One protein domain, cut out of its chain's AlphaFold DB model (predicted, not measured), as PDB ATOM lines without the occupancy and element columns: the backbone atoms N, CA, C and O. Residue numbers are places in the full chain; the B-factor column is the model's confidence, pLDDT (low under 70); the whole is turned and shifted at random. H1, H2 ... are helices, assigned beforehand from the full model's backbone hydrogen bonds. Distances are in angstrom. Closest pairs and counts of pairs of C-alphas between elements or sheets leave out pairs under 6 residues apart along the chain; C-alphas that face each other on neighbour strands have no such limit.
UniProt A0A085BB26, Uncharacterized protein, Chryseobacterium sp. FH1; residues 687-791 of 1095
ATOM      1  N   SER A 687     -21.914   4.796 -23.308       37.31
ATOM      2  CA  SER A 687     -23.007   3.921 -23.793       37.31
ATOM      3  C   SER A 687     -23.803   3.107 -22.740       37.31
ATOM      4  O   SER A 687     -23.815   1.879 -22.790       37.31
ATOM      5  N   GLY A 688     -24.495   3.773 -21.810       37.19
ATOM      6  CA  GLY A 688     -25.412   3.174 -20.837       37.19
ATOM      7  C   GLY A 688     -24.822   2.488 -19.591       37.19
ATOM      8  O   GLY A 688     -25.572   1.744 -18.966       37.19
ATOM      9  N   ILE A 689     -23.553   2.693 -19.208       45.47
ATOM     10  CA  ILE A 689     -22.967   2.037 -18.013       45.47
ATOM     11  C   ILE A 689     -22.591   3.082 -16.961       45.47
ATOM     12  O   ILE A 689     -21.620   3.817 -17.123       45.47
ATOM     13  N   GLU A 690     -23.369   3.145 -15.882       50.75
ATOM     14  CA  GLU A 690     -23.122   4.033 -14.743       50.75
ATOM     15  C   GLU A 690     -22.131   3.366 -13.769       50.75
ATOM     16  O   GLU A 690     -22.473   2.398 -13.090       50.75
ATOM     17  N   PHE A 691     -20.901   3.884 -13.676       54.47
ATOM     18  CA  PHE A 691     -20.000   3.533 -12.575       54.47
ATOM     19  C   PHE A 691     -20.389   4.359 -11.354       54.47
ATOM     20  O   PHE A 691     -20.324   5.588 -11.355       54.47
ATOM     21  N   THR A 692     -20.830   3.677 -10.309       62.09
ATOM     22  CA  THR A 692     -21.123   4.304  -9.022       62.09
ATOM     23  C   THR A 692     -19.825   4.538  -8.249       62.09
ATOM     24  O   THR A 692     -18.832   3.834  -8.443       62.09
ATOM     25  N   THR A 693     -19.828   5.508  -7.335       54.44
ATOM     26  CA  THR A 693     -18.685   5.792  -6.450       54.44
ATOM     27  C   THR A 693     -18.263   4.571  -5.629       54.44
ATOM     28  O   THR A 693     -17.076   4.397  -5.371       54.44
ATOM     29  N   GLY A 694     -19.209   3.684  -5.295       57.66
ATOM     30  CA  GLY A 694     -18.938   2.410  -4.626       57.66
ATOM     31  C   GLY A 694     -18.072   1.464  -5.460       57.66
ATOM     32  O   GLY A 694     -17.064   0.975  -4.962       57.66
ATOM     33  N   ALA A 695     -18.390   1.257  -6.743       67.81
ATOM     34  CA  ALA A 695     -17.572   0.413  -7.625       67.81
ATOM     35  C   ALA A 695     -16.150   0.969  -7.829       67.81
ATOM     36  O   ALA A 695     -15.193   0.204  -7.898       67.81
ATOM     37  N   LEU A 696     -16.005   2.297  -7.894       61.66
ATOM     38  CA  LEU A 696     -14.696   2.946  -8.007       61.66
ATOM     39  C   LEU A 696     -13.861   2.770  -6.733       61.66
ATOM     40  O   LEU A 696     -12.688   2.415  -6.821       61.66
ATOM     41  N   GLY A 697     -14.475   2.963  -5.563       55.00
ATOM     42  CA  GLY A 697     -13.828   2.710  -4.275       55.00
ATOM     43  C   GLY A 697     -13.414   1.247  -4.103       55.00
ATOM     44  O   GLY A 697     -12.357   0.975  -3.542       55.00
ATOM     45  N   PHE A 698     -14.195   0.310  -4.646       76.88
ATOM     46  CA  PHE A 698     -13.846  -1.108  -4.655       76.88
ATOM     47  C   PHE A 698     -12.611  -1.413  -5.511       76.88
ATOM     48  O   PHE A 698     -11.697  -2.083  -5.041       76.88
ATOM     49  N   PHE A 699     -12.547  -0.910  -6.752       76.94
ATOM     50  CA  PHE A 699     -11.403  -1.183  -7.633       76.94
ATOM     51  C   PHE A 699     -10.097  -0.568  -7.124       76.94
ATOM     52  O   PHE A 699      -9.056  -1.205  -7.247       76.94
ATOM     53  N   ALA A 700     -10.159   0.609  -6.493       56.72
ATOM     54  CA  ALA A 700      -8.991   1.259  -5.898       56.72
ATOM     55  C   ALA A 700      -8.398   0.481  -4.706       56.72
ATOM     56  O   ALA A 700      -7.213   0.609  -4.420       56.72
ATOM     57  N   ASN A 701      -9.214  -0.326  -4.022       62.25
ATOM     58  CA  ASN A 701      -8.816  -1.096  -2.840       62.25
ATOM     59  C   ASN A 701      -8.715  -2.607  -3.116       62.25
ATOM     60  O   ASN A 701      -8.743  -3.406  -2.180       62.25
ATOM     61  N   PHE A 702      -8.643  -3.021  -4.386       79.81
ATOM     62  CA  PHE A 702      -8.610  -4.435  -4.763       79.81
ATOM     63  C   PHE A 702      -7.320  -5.127  -4.260       79.81
ATOM     64  O   PHE A 702      -6.225  -4.607  -4.470       79.81
ATOM     65  N   ILE A 703      -7.435  -6.280  -3.579       73.06
ATOM     66  CA  ILE A 703      -6.330  -6.924  -2.825       73.06
ATOM     67  C   ILE A 703      -5.315  -7.621  -3.762       73.06
ATOM     68  O   ILE A 703      -5.610  -7.933  -4.918       73.06
ATOM     69  N   GLU A 704      -4.100  -7.883  -3.260       68.62
ATOM     70  CA  GLU A 704      -3.072  -8.686  -3.929       68.62
ATOM     71  C   GLU A 704      -3.547 -10.112  -4.271       68.62
ATOM     72  O   GLU A 704      -4.165 -10.807  -3.467       68.62
ATOM     73  N   CYS A 705      -3.239 -10.557  -5.493       78.25
ATOM     74  CA  CYS A 705      -3.661 -11.858  -6.007       78.25
ATOM     75  C   CYS A 705      -2.689 -12.972  -5.616       78.25
ATOM     76  O   CYS A 705      -1.486 -12.857  -5.847       78.25
ATOM     77  N   ASN A 706      -3.227 -14.100  -5.146       79.81
ATOM     78  CA  ASN A 706      -2.473 -15.349  -5.042       79.81
ATOM     79  C   ASN A 706      -2.049 -15.825  -6.440       79.81
ATOM     80  O   ASN A 706      -2.859 -15.806  -7.366       79.81
ATOM     81  N   THR A 707      -0.821 -16.332  -6.570       67.75
ATOM     82  CA  THR A 707      -0.180 -16.726  -7.845       67.75
ATOM     83  C   THR A 707      -0.931 -17.782  -8.667       67.75
ATOM     84  O   THR A 707      -0.628 -17.967  -9.842       67.75
ATOM     85  N   GLY A 708      -1.908 -18.479  -8.078       82.38
ATOM     86  CA  GLY A 708      -2.731 -19.486  -8.754       82.38
ATOM     87  C   GLY A 708      -4.128 -19.026  -9.192       82.38
ATOM     88  O   GLY A 708      -4.825 -19.807  -9.837       82.38
ATOM     89  N   ASP A 709      -4.579 -17.813  -8.846       88.00
ATOM     90  CA  ASP A 709      -5.950 -17.372  -9.151       88.00
ATOM     91  C   ASP A 709      -6.017 -16.550 -10.448       88.00
ATOM     92  O   ASP A 709      -5.863 -15.323 -10.463       88.00
ATOM     93  N   GLU A 710      -6.290 -17.238 -11.561       87.19
ATOM     94  CA  GLU A 710      -6.399 -16.616 -12.884       87.19
ATOM     95  C   GLU A 710      -7.496 -15.536 -12.939       87.19
ATOM     96  O   GLU A 710      -7.320 -14.515 -13.608       87.19
ATOM     97  N   PHE A 711      -8.602 -15.701 -12.201       93.25
ATOM     98  CA  PHE A 711      -9.668 -14.698 -12.148       93.25
ATOM     99  C   PHE A 711      -9.154 -13.393 -11.533       93.25
ATOM    100  O   PHE A 711      -9.355 -12.320 -12.108       93.25
ATOM    101  N   CYS A 712      -8.438 -13.488 -10.409       90.81
ATOM    102  CA  CYS A 712      -7.855 -12.328  -9.738       90.81
ATOM    103  C   CYS A 712      -6.828 -11.621 -10.636       90.81
ATOM    104  O   CYS A 712      -6.884 -10.401 -10.803       90.81
ATOM    105  N   HIS A 713      -5.946 -12.374 -11.303       82.62
ATOM    106  CA  HIS A 713      -4.957 -11.796 -12.217       82.62
ATOM    107  C   HIS A 713      -5.602 -11.053 -13.398       82.62
ATOM    108  O   HIS A 713      -5.218  -9.918 -13.689       82.62
ATOM    109  N   ARG A 714      -6.621 -11.636 -14.049       84.62
ATOM    110  CA  ARG A 714      -7.359 -10.954 -15.133       84.62
ATOM    111  C   ARG A 714      -8.131  -9.738 -14.639       84.62
ATOM    112  O   ARG A 714      -8.271  -8.769 -15.386       84.62
ATOM    113  N   MET A 715      -8.606  -9.771 -13.397       89.31
ATOM    114  CA  MET A 715      -9.275  -8.636 -12.772       89.31
ATOM    115  C   MET A 715      -8.298  -7.487 -12.508       89.31
ATOM    116  O   MET A 715      -8.609  -6.349 -12.841       89.31
ATOM    117  N   LYS A 716      -7.083  -7.777 -12.026       78.75
ATOM    118  CA  LYS A 716      -6.023  -6.772 -11.854       78.75
ATOM    119  C   LYS A 716      -5.613  -6.142 -13.189       78.75
ATOM    120  O   LYS A 716      -5.482  -4.928 -13.282       78.75
ATOM    121  N   GLU A 717      -5.491  -6.949 -14.246       76.31
ATOM    122  CA  GLU A 717      -5.255  -6.452 -15.611       76.31
ATOM    123  C   GLU A 717      -6.405  -5.560 -16.113       76.31
ATOM    124  O   GLU A 717      -6.163  -4.550 -16.772       76.31
ATOM    125  N   PHE A 718      -7.660  -5.920 -15.813       82.44
ATOM    126  CA  PHE A 718      -8.827  -5.097 -16.132       82.44
ATOM    127  C   PHE A 718      -8.814  -3.766 -15.371       82.44
ATOM    128  O   PHE A 718      -9.009  -2.736 -16.010       82.44
ATOM    129  N   ILE A 719      -8.551  -3.776 -14.059       77.38
ATOM    130  CA  ILE A 719      -8.488  -2.571 -13.216       77.38
ATOM    131  C   ILE A 719      -7.373  -1.644 -13.700       77.38
ATOM    132  O   ILE A 719      -7.630  -0.472 -13.939       77.38
ATOM    133  N   PHE A 720      -6.179  -2.172 -13.967       65.56
ATOM    134  CA  PHE A 720      -5.064  -1.391 -14.506       65.56
ATOM    135  C   PHE A 720      -5.410  -0.723 -15.847       65.56
ATOM    136  O   PHE A 720      -5.163   0.464 -16.056       65.56
ATOM    137  N   LEU A 721      -6.036  -1.463 -16.769       57.44
ATOM    138  CA  LEU A 721      -6.479  -0.900 -18.048       57.44
ATOM    139  C   LEU A 721      -7.637   0.086 -17.886       57.44
ATOM    140  O   LEU A 721      -7.732   1.030 -18.666       57.44
ATOM    141  N   PHE A 722      -8.501  -0.124 -16.897       67.56
ATOM    142  CA  PHE A 722      -9.565   0.799 -16.525       67.56
ATOM    143  C   PHE A 722      -8.991   2.099 -15.950       67.56
ATOM    144  O   PHE A 722      -9.426   3.171 -16.350       67.56
ATOM    145  N   GLU A 723      -7.959   2.036 -15.112       57.12
ATOM    146  CA  GLU A 723      -7.247   3.203 -14.580       57.12
ATOM    147  C   GLU A 723      -6.522   3.984 -15.680       57.12
ATOM    148  O   GLU A 723      -6.643   5.207 -15.740       57.12
ATOM    149  N   ILE A 724      -5.844   3.290 -16.604       49.22
ATOM    150  CA  ILE A 724      -5.237   3.906 -17.795       49.22
ATOM    151  C   ILE A 724      -6.308   4.554 -18.672       49.22
ATOM    152  O   ILE A 724      -6.127   5.676 -19.134       49.22
ATOM    153  N   PHE A 725      -7.428   3.866 -18.895       52.59
ATOM    154  CA  PHE A 725      -8.536   4.369 -19.706       52.59
ATOM    155  C   PHE A 725      -9.204   5.599 -19.070       52.59
ATOM    156  O   PHE A 725      -9.531   6.559 -19.757       52.59
ATOM    157  N   VAL A 726      -9.363   5.608 -17.747       50.00
ATOM    158  CA  VAL A 726      -9.868   6.760 -16.983       50.00
ATOM    159  C   VAL A 726      -8.803   7.874 -16.864       50.00
ATOM    160  O   VAL A 726      -9.133   9.017 -16.534       50.00
ATOM    161  N   GLY A 727      -7.529   7.563 -17.130       39.44
ATOM    162  CA  GLY A 727      -6.372   8.449 -16.963       39.44
ATOM    163  C   GLY A 727      -5.764   9.057 -18.239       39.44
ATOM    164  O   GLY A 727      -5.120  10.097 -18.132       39.44
ATOM    165  N   GLY A 728      -5.947   8.474 -19.431       36.62
ATOM    166  CA  GLY A 728      -5.288   8.908 -20.676       36.62
ATOM    167  C   GLY A 728      -6.271   9.231 -21.804       36.62
ATOM    168  O   GLY A 728      -7.142   8.426 -22.085       36.62
ATOM    169  N   ILE A 729      -6.128  10.390 -22.472       46.75
ATOM    170  CA  ILE A 729      -7.053  10.833 -23.540       46.75
ATOM    171  C   ILE A 729      -6.308  11.432 -24.753       46.75
ATOM    172  O   ILE A 729      -6.468  12.605 -25.083       46.75
ATOM    173  N   SER A 730      -5.473  10.653 -25.451       32.09
ATOM    174  CA  SER A 730      -5.187  10.933 -26.874       32.09
ATOM    175  C   SER A 730      -4.736   9.674 -27.622       32.09
ATOM    176  O   SER A 730      -3.835   8.972 -27.174       32.09
ATOM    177  N   ALA A 731      -5.399   9.376 -28.749       29.73
ATOM    178  CA  ALA A 731      -5.170   8.278 -29.713       29.73
ATOM    179  C   ALA A 731      -5.122   6.818 -29.187       29.73
ATOM    180  O   ALA A 731      -5.345   5.888 -29.965       29.73
ATOM    181  N   THR A 732      -4.905   6.587 -27.892       34.78
ATOM    182  CA  THR A 732      -4.920   5.280 -27.221       34.78
ATOM    183  C   THR A 732      -6.324   4.831 -26.819       34.78
ATOM    184  O   THR A 732      -6.512   3.645 -26.562       34.78
ATOM    185  N   ASP A 733      -7.331   5.711 -26.852       43.06
ATOM    186  CA  ASP A 733      -8.698   5.426 -26.383       43.06
ATOM    187  C   ASP A 733      -9.358   4.239 -27.074       43.06
ATOM    188  O   ASP A 733     -10.092   3.479 -26.447       43.06
ATOM    189  N   THR A 734      -9.089   4.011 -28.360       41.78
ATOM    190  CA  THR A 734      -9.661   2.849 -29.049       41.78
ATOM    191  C   THR A 734      -8.971   1.559 -28.610       41.78
ATOM    192  O   THR A 734      -9.639   0.551 -28.417       41.78
ATOM    193  N   ILE A 735      -7.653   1.583 -28.398       41.09
ATOM    194  CA  ILE A 735      -6.861   0.395 -28.050       41.09
ATOM    195  C   ILE A 735      -7.015   0.052 -26.566       41.09
ATOM    196  O   ILE A 735      -7.267  -1.106 -26.250       41.09
ATOM    197  N   ALA A 736      -6.931   1.037 -25.671       47.19
ATOM    198  CA  ALA A 736      -7.113   0.864 -24.233       47.19
ATOM    199  C   ALA A 736      -8.550   0.451 -23.899       47.19
ATOM    200  O   ALA A 736      -8.740  -0.505 -23.154       47.19
ATOM    201  N   SER A 737      -9.570   1.059 -24.525       50.38
ATOM    202  CA  SER A 737     -10.956   0.603 -24.339       50.38
ATOM    203  C   SER A 737     -11.198  -0.796 -24.908       50.38
ATOM    204  O   SER A 737     -11.896  -1.592 -24.282       50.38
ATOM    205  N   LEU A 738     -10.611  -1.146 -26.060       51.28
ATOM    206  CA  LEU A 738     -10.679  -2.505 -26.611       51.28
ATOM    207  C   LEU A 738      -9.959  -3.516 -25.712       51.28
ATOM    208  O   LEU A 738     -10.487  -4.606 -25.490       51.28
ATOM    209  N   ALA A 739      -8.793  -3.160 -25.174       54.50
ATOM    210  CA  ALA A 739      -8.020  -3.993 -24.263       54.50
ATOM    211  C   ALA A 739      -8.759  -4.187 -22.933       54.50
ATOM    212  O   ALA A 739      -8.956  -5.325 -22.515       54.50
ATOM    213  N   MET A 740      -9.260  -3.106 -22.327       72.50
ATOM    214  CA  MET A 740     -10.078  -3.125 -21.114       72.50
ATOM    215  C   MET A 740     -11.322  -3.998 -21.308       72.50
ATOM    216  O   MET A 740     -11.591  -4.879 -20.498       72.50
ATOM    217  N   ARG A 741     -12.043  -3.842 -22.428       68.81
ATOM    218  CA  ARG A 741     -13.197  -4.692 -22.779       68.81
ATOM    219  C   ARG A 741     -12.810  -6.156 -22.946       68.81
ATOM    220  O   ARG A 741     -13.547  -7.042 -22.520       68.81
ATOM    221  N   ASN A 742     -11.675  -6.426 -23.585       70.75
ATOM    222  CA  ASN A 742     -11.181  -7.788 -23.755       70.75
ATOM    223  C   ASN A 742     -10.856  -8.429 -22.396       70.75
ATOM    224  O   ASN A 742     -11.202  -9.585 -22.165       70.75
ATOM    225  N   LYS A 743     -10.274  -7.665 -21.464       80.06
ATOM    226  CA  LYS A 743     -10.024  -8.129 -20.095       80.06
ATOM    227  C   LYS A 743     -11.304  -8.295 -19.286       80.06
ATOM    228  O   LYS A 743     -11.480  -9.349 -18.689       80.06
ATOM    229  N   ALA A 744     -12.263  -7.377 -19.388       82.12
ATOM    230  CA  ALA A 744     -13.588  -7.538 -18.787       82.12
ATOM    231  C   ALA A 744     -14.300  -8.815 -19.278       82.12
ATOM    232  O   ALA A 744     -14.908  -9.528 -18.485       82.12
ATOM    233  N   LYS A 745     -14.178  -9.158 -20.572       80.56
ATOM    234  CA  LYS A 745     -14.690 -10.425 -21.130       80.56
ATOM    235  C   LYS A 745     -13.994 -11.652 -20.559       80.56
ATOM    236  O   LYS A 745     -14.666 -12.640 -20.291       80.56
ATOM    237  N   GLN A 746     -12.677 -11.600 -20.377       83.56
ATOM    238  CA  GLN A 746     -11.920 -12.694 -19.761       83.56
ATOM    239  C   GLN A 746     -12.339 -12.888 -18.299       83.56
ATOM    240  O   GLN A 746     -12.617 -14.012 -17.898       83.56
ATOM    241  N   VAL A 747     -12.488 -11.799 -17.537       90.19
ATOM    242  CA  VAL A 747     -12.979 -11.833 -16.150       90.19
ATOM    243  C   VAL A 747     -14.401 -12.406 -16.079       90.19
ATOM    244  O   VAL A 747     -14.662 -13.313 -15.293       90.19
ATOM    245  N   ALA A 748     -15.310 -11.945 -16.944       89.44
ATOM    246  CA  ALA A 748     -16.678 -12.461 -17.015       89.44
ATOM    247  C   ALA A 748     -16.738 -13.944 -17.433       89.44
ATOM    248  O   ALA A 748     -17.544 -14.698 -16.895       89.44
ATOM    249  N   ALA A 749     -15.871 -14.384 -18.352       86.69
ATOM    250  CA  ALA A 749     -15.784 -15.782 -18.770       86.69
ATOM    251  C   ALA A 749     -15.250 -16.691 -17.651       86.69
ATOM    252  O   ALA A 749     -15.788 -17.778 -17.449       86.69
ATOM    253  N   LEU A 750     -14.243 -16.233 -16.901       91.12
ATOM    254  CA  LEU A 750     -13.666 -16.965 -15.767       91.12
ATOM    255  C   LEU A 750     -14.615 -17.045 -14.564       91.12
ATOM    256  O   LEU A 750     -14.568 -18.020 -13.819       91.12
ATOM    257  N   ALA A 751     -15.503 -16.062 -14.385       91.31
ATOM    258  CA  ALA A 751     -16.600 -16.175 -13.423       91.31
ATOM    259  C   ALA A 751     -17.602 -17.282 -13.809       91.31
ATOM    260  O   ALA A 751     -18.246 -17.865 -12.937       91.31
ATOM    261  N   GLY A 752     -17.724 -17.594 -15.105       85.88
ATOM    262  CA  GLY A 752     -18.645 -18.597 -15.634       85.88
ATOM    263  C   GLY A 752     -20.118 -18.167 -15.601       85.88
ATOM    264  O   GLY A 752     -20.481 -17.118 -15.069       85.88
ATOM    265  N   GLY A 753     -20.994 -19.009 -16.155       89.00
ATOM    266  CA  GLY A 753     -22.437 -18.753 -16.289       89.00
ATOM    267  C   GLY A 753     -22.874 -18.605 -17.749       89.00
ATOM    268  O   GLY A 753     -22.091 -18.192 -18.601       89.00
ATOM    269  N   THR A 754     -24.119 -18.976 -18.058       77.19
ATOM    270  CA  THR A 754     -24.650 -18.951 -19.437       77.19
ATOM    271  C   THR A 754     -25.638 -17.813 -19.679       77.19
ATOM    272  O   THR A 754     -25.951 -17.509 -20.831       77.19
ATOM    273  N   THR A 755     -26.103 -17.147 -18.617       82.25
ATOM    274  CA  THR A 755     -27.008 -15.992 -18.697       82.25
ATOM    275  C   THR A 755     -26.400 -14.745 -18.040       82.25
ATOM    276  O   THR A 755     -25.579 -14.873 -17.132       82.25
ATOM    277  N   PRO A 756     -26.814 -13.525 -18.444       81.31
ATOM    278  CA  PRO A 756     -26.391 -12.273 -17.807       81.31
ATOM    279  C   PRO A 756     -26.507 -12.263 -16.280       81.31
ATOM    280  O   PRO A 756     -25.592 -11.823 -15.589       81.31
ATOM    281  N   ASP A 757     -27.612 -12.777 -15.739       86.88
ATOM    282  CA  ASP A 757     -27.855 -12.791 -14.294       86.88
ATOM    283  C   ASP A 757     -26.940 -13.782 -13.573       86.88
ATOM    284  O   ASP A 757     -26.419 -13.467 -12.503       86.88
ATOM    285  N   GLN A 758     -26.677 -14.941 -14.184       87.81
ATOM    286  CA  GLN A 758     -25.732 -15.921 -13.650       87.81
ATOM    287  C   GLN A 758     -24.302 -15.384 -13.655       87.81
ATOM    288  O   GLN A 758     -23.611 -15.509 -12.650       87.81
ATOM    289  N   ILE A 759     -23.873 -14.739 -14.744       87.69
ATOM    290  CA  ILE A 759     -22.525 -14.161 -14.847       87.69
ATOM    291  C   ILE A 759     -22.336 -13.067 -13.789       87.69
ATOM    292  O   ILE A 759     -21.327 -13.056 -13.089       87.69
ATOM    293  N   ARG A 760     -23.323 -12.181 -13.605       92.81
ATOM    294  CA  ARG A 760     -23.276 -11.135 -12.571       92.81
ATOM    295  C   ARG A 760     -23.269 -11.697 -11.151       92.81
ATOM    296  O   ARG A 760     -22.495 -11.227 -10.321       92.81
ATOM    297  N   ALA A 761     -24.092 -12.709 -10.873       93.94
ATOM    298  CA  ALA A 761     -24.100 -13.384  -9.577       93.94
ATOM    299  C   ALA A 761     -22.756 -14.077  -9.295       93.94
ATOM    300  O   ALA A 761     -22.224 -13.961  -8.193       93.94
ATOM    301  N   ASN A 762     -22.166 -14.728 -10.300       95.19
ATOM    302  CA  ASN A 762     -20.870 -15.387 -10.173       95.19
ATOM    303  C   ASN A 762     -19.723 -14.386  -9.985       95.19
ATOM    304  O   ASN A 762     -18.870 -14.604  -9.127       95.19
ATOM    305  N   LEU A 763     -19.734 -13.264 -10.716       95.00
ATOM    306  CA  LEU A 763     -18.787 -12.160 -10.523       95.00
ATOM    307  C   LEU A 763     -18.863 -11.612  -9.098       95.00
ATOM    308  O   LEU A 763     -17.843 -11.516  -8.422       95.00
ATOM    309  N   LYS A 764     -20.075 -11.327  -8.610       96.75
ATOM    310  CA  LYS A 764     -20.290 -10.866  -7.235       96.75
ATOM    311  C   LYS A 764     -19.782 -11.877  -6.209       96.75
ATOM    312  O   LYS A 764     -19.106 -11.483  -5.266       96.75
ATOM    313  N   ASN A 765     -20.082 -13.162  -6.390       95.69
ATOM    314  CA  ASN A 765     -19.628 -14.215  -5.484       95.69
ATOM    315  C   ASN A 765     -18.099 -14.320  -5.468       95.69
ATOM    316  O   ASN A 765     -17.516 -14.482  -4.399       95.69
ATOM    317  N   ARG A 766     -17.439 -14.180  -6.624       95.12
ATOM    318  CA  ARG A 766     -15.974 -14.143  -6.681       95.12
ATOM    319  C   ARG A 766     -15.397 -12.895  -6.023       95.12
ATOM    320  O   ARG A 766     -14.430 -13.014  -5.276       95.12
ATOM    321  N   PHE A 767     -16.011 -11.728  -6.204       94.31
ATOM    322  CA  PHE A 767     -15.591 -10.523  -5.488       94.31
ATOM    323  C   PHE A 767     -15.803 -10.636  -3.978       94.31
ATOM    324  O   PHE A 767     -14.914 -10.250  -3.233       94.31
ATOM    325  N   GLN A 768     -16.895 -11.248  -3.516       94.62
ATOM    326  CA  GLN A 768     -17.113 -11.535  -2.094       94.62
ATOM    327  C   GLN A 768     -16.066 -12.511  -1.536       94.62
ATOM    328  O   GLN A 768     -15.664 -12.379  -0.390       94.62
ATOM    329  N   GLN A 769     -15.613 -13.495  -2.321       92.81
ATOM    330  CA  GLN A 769     -14.558 -14.421  -1.890       92.81
ATOM    331  C   GLN A 769     -13.209 -13.718  -1.719       92.81
ATOM    332  O   GLN A 769     -12.492 -14.013  -0.768       92.81
ATOM    333  N   LEU A 770     -12.877 -12.794  -2.624       88.44
ATOM    334  CA  LEU A 770     -11.646 -12.004  -2.548       88.44
ATOM    335  C   LEU A 770     -11.738 -10.900  -1.481       88.44
ATOM    336  O   LEU A 770     -10.753 -10.608  -0.819       88.44
ATOM    337  N   HIS A 771     -12.930 -10.335  -1.273       87.75
ATOM    338  CA  HIS A 771     -13.205  -9.238  -0.343       87.75
ATOM    339  C   HIS A 771     -14.396  -9.572   0.574       87.75
ATOM    340  O   HIS A 771     -15.485  -9.009   0.423       87.75
ATOM    341  N   PRO A 772     -14.218 -10.473   1.557       91.31
ATOM    342  CA  PRO A 772     -15.318 -10.990   2.376       91.31
ATOM    343  C   PRO A 772     -16.003  -9.934   3.246       91.31
ATOM    344  O   PRO A 772     -17.159 -10.126   3.615       91.31
ATOM    345  N   ASN A 773     -15.324  -8.822   3.535       91.00
ATOM    346  CA  ASN A 773     -15.828  -7.748   4.393       91.00
ATOM    347  C   ASN A 773     -16.469  -6.587   3.616       91.00
ATOM    348  O   ASN A 773     -16.959  -5.640   4.229       91.00
ATOM    349  N   GLU A 774     -16.451  -6.630   2.284       90.94
ATOM    350  CA  GLU A 774     -16.969  -5.540   1.460       90.94
ATOM    351  C   GLU A 774     -18.502  -5.538   1.431       90.94
ATOM    352  O   GLU A 774     -19.160  -6.581   1.511       90.94
ATOM    353  N   ASN A 775     -19.094  -4.349   1.293       92.25
ATOM    354  CA  ASN A 775     -20.544  -4.213   1.264       92.25
ATOM    355  C   ASN A 775     -21.137  -4.959   0.043       92.25
ATOM    356  O   ASN A 775     -20.762  -4.663  -1.096       92.25
ATOM    357  N   PRO A 776     -22.136  -5.851   0.213       91.69
ATOM    358  CA  PRO A 776     -22.752  -6.586  -0.895       91.69
ATOM    359  C   PRO A 776     -23.339  -5.709  -2.010       91.69
ATOM    360  O   PRO A 776     -23.470  -6.174  -3.145       91.69
ATOM    361  N   ALA A 777     -23.721  -4.465  -1.701       88.44
ATOM    362  CA  ALA A 777     -24.173  -3.490  -2.688       88.44
ATOM    363  C   ALA A 777     -23.011  -2.955  -3.539       88.44
ATOM    364  O   ALA A 777     -23.164  -2.814  -4.749       88.44
ATOM    365  N   ILE A 778     -21.844  -2.727  -2.931       81.69
ATOM    366  CA  ILE A 778     -20.618  -2.314  -3.626       81.69
ATOM    367  C   ILE A 778     -20.113  -3.454  -4.518       81.69
ATOM    368  O   ILE A 778     -19.832  -3.244  -5.695       81.69
ATOM    369  N   LEU A 779     -20.119  -4.686  -4.006       89.56
ATOM    370  CA  LEU A 779     -19.754  -5.876  -4.778       89.56
ATOM    371  C   LEU A 779     -20.695  -6.116  -5.964       89.56
ATOM    372  O   LEU A 779     -20.253  -6.506  -7.044       89.56
ATOM    373  N   GLN A 780     -21.992  -5.847  -5.788       91.81
ATOM    374  CA  GLN A 780     -22.962  -5.885  -6.882       91.81
ATOM    375  C   GLN A 780     -22.656  -4.811  -7.933       91.81
ATOM    376  O   GLN A 780     -22.640  -5.115  -9.121       91.81
ATOM    377  N   GLN A 781     -22.347  -3.584  -7.506       82.94
ATOM    378  CA  GLN A 781     -21.986  -2.489  -8.409       82.94
ATOM    379  C   GLN A 781     -20.699  -2.786  -9.193       82.94
ATOM    380  O   GLN A 781     -20.647  -2.525 -10.394       82.94
ATOM    381  N   ALA A 782     -19.685  -3.371  -8.552       84.50
ATOM    382  CA  ALA A 782     -18.457  -3.813  -9.209       84.50
ATOM    383  C   ALA A 782     -18.716  -4.953 -10.213       84.50
ATOM    384  O   ALA A 782     -18.188  -4.935 -11.327       84.50
ATOM    385  N   ALA A 783     -19.572  -5.918  -9.856       92.12
ATOM    386  CA  ALA A 783     -19.990  -7.004 -10.746       92.12
ATOM    387  C   ALA A 783     -20.750  -6.487 -11.972       92.12
ATOM    388  O   ALA A 783     -20.462  -6.908 -13.092       92.12
ATOM    389  N   ASP A 784     -21.670  -5.540 -11.780       85.81
ATOM    390  CA  ASP A 784     -22.376  -4.865 -12.866       85.81
ATOM    391  C   ASP A 784     -21.393  -4.084 -13.754       85.81
ATOM    392  O   ASP A 784     -21.412  -4.238 -14.974       85.81
ATOM    393  N   ALA A 785     -20.475  -3.316 -13.165       80.44
ATOM    394  CA  ALA A 785     -19.465  -2.549 -13.890       80.44
ATOM    395  C   ALA A 785     -18.588  -3.424 -14.805       80.44
ATOM    396  O   ALA A 785     -18.407  -3.108 -15.983       80.44
ATOM    397  N   VAL A 786     -18.082  -4.549 -14.295       85.81
ATOM    398  CA  VAL A 786     -17.254  -5.500 -15.058       85.81
ATOM    399  C   VAL A 786     -18.078  -6.201 -16.133       85.81
ATOM    400  O   VAL A 786     -17.663  -6.268 -17.292       85.81
ATOM    401  N   PHE A 787     -19.275  -6.675 -15.780       89.06
ATOM    402  CA  PHE A 787     -20.177  -7.338 -16.716       89.06
ATOM    403  C   PHE A 787     -20.548  -6.421 -17.878       89.06
ATOM    404  O   PHE A 787     -20.392  -6.794 -19.042       89.06
ATOM    405  N   TYR A 788     -20.983  -5.198 -17.595       78.50
ATOM    406  CA  TYR A 788     -21.352  -4.274 -18.651       78.50
ATOM    407  C   TYR A 788     -20.131  -3.787 -19.432       78.50
ATOM    408  O   TYR A 788     -20.228  -3.634 -20.642       78.50
ATOM    409  N   SER A 789     -18.955  -3.654 -18.813       76.62
ATOM    410  CA  SER A 789     -17.706  -3.387 -19.549       76.62
ATOM    411  C   SER A 789     -17.313  -4.528 -20.492       76.62
ATOM    412  O   SER A 789     -16.572  -4.311 -21.452       76.62
ATOM    413  N   SER A 790     -17.822  -5.743 -20.266       77.25
ATOM    414  CA  SER A 790     -17.593  -6.901 -21.136       77.25
ATOM    415  C   SER A 790     -18.520  -6.949 -22.366       77.25
ATOM    416  O   SER A 790     -18.252  -7.696 -23.315       77.25
ATOM    417  N   ILE A 791     -19.576  -6.122 -22.410       68.00
ATOM    418  CA  ILE A 791     -20.609  -6.114 -23.461       68.00
ATOM    419  C   ILE A 791     -20.720  -4.707 -24.069       68.00
ATOM    420  O   ILE A 791     -20.660  -3.709 -23.370       68.00
TER     421      ILE A 791
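AT A GLANCE: This is residues 687 to 791 of the 1095 residues of an uncharacterized protein of Chryseobacterium sp. FH1 (UniProt A0A085BB26). A helical hairpin of two long helices, H2 and H3, packs through part of H3 on a crossed pair of helices, H4 and H5. H5 lies between H4 and the short first helix, H1, which crosses it. The printed part has 105 residues with five named helices, H1 to H5 in order along the chain, and no named strand; its class is all helix. The whole is compact, with a radius of gyration of the C-alphas of 12.9 A, and the C-alphas span 38 by 29 by 28 A.

IN THESE COORDINATES: After residues 687 to 692, H1 takes residues 693 to 700, 10.7 A from first to last C-alpha, beginning with C-alpha 693 at (-18.685, 5.792, -6.450). H2 is residues 710 to 727, 25.4 A long. H3, the longest helix, is residues 733 to 751, 26.4 A, with C-alpha 733 at (-8.698, 5.426, -26.383). H4 is residues 756 to 770, 21.2 A. H5 is residues 776 to 789, 19.6 A, and ends with C-alpha 789 at (-17.706, -3.387, -19.549).

HOW THE PARTS SIT: H3 and H5 are the hubs, touching three other helices each. They touch each other through residues 740 to 748 of H3 and 786 to 789 of H5 alone, at a steep tilt of 57 degrees, opposite ways; their closest C-alphas, those of Ala 744 and Val 786, are 5.6 A apart. H2 and H3 form a helical hairpin: they touch at a shallow tilt of 25 degrees, opposite ways, and the closest C-alphas, of Phe 718 and Lys 743, are 5.1 A apart. H3 touches H4 with residues 748 to 751 alone, about perpendicular at 84 degrees; the closest C-alphas, of Ala 751 and Leu 763, are 5.4 A apart. H4 and H5 touch at a steep tilt of 55 degrees, opposite ways, with the closest C-alphas, of Lys 764 and Ala 783, 5.2 A apart. H1 touches H5 about perpendicular, at 78 degrees, and the closest C-alphas, of Ala 695 and Ala 782, are 4.6 A apart. H1 and H2 are close but not clearly touching, with the C-alphas of Phe 699 and Ile 719 closest at 6.4 A. H2 is near H4 and near H5, while H1 is apart from H3 and from H4. In H1, H2, H3, H4 and H5 every O i to N i+4 pair is within hydrogen-bond range.

THE WHOLE: The two C-alphas farthest apart, those of Ala 731 and Asn 773, are 39.2 A apart. The printed part has no cut. The links H2 to H3, H3 to H4 and H4 to H5 are tight, H1 to H2 is short, and no link is long. The mean pLDDT of the printed part is 73.9; 37 residues are under 70, among them residues 687 to 697 and 720 to 739.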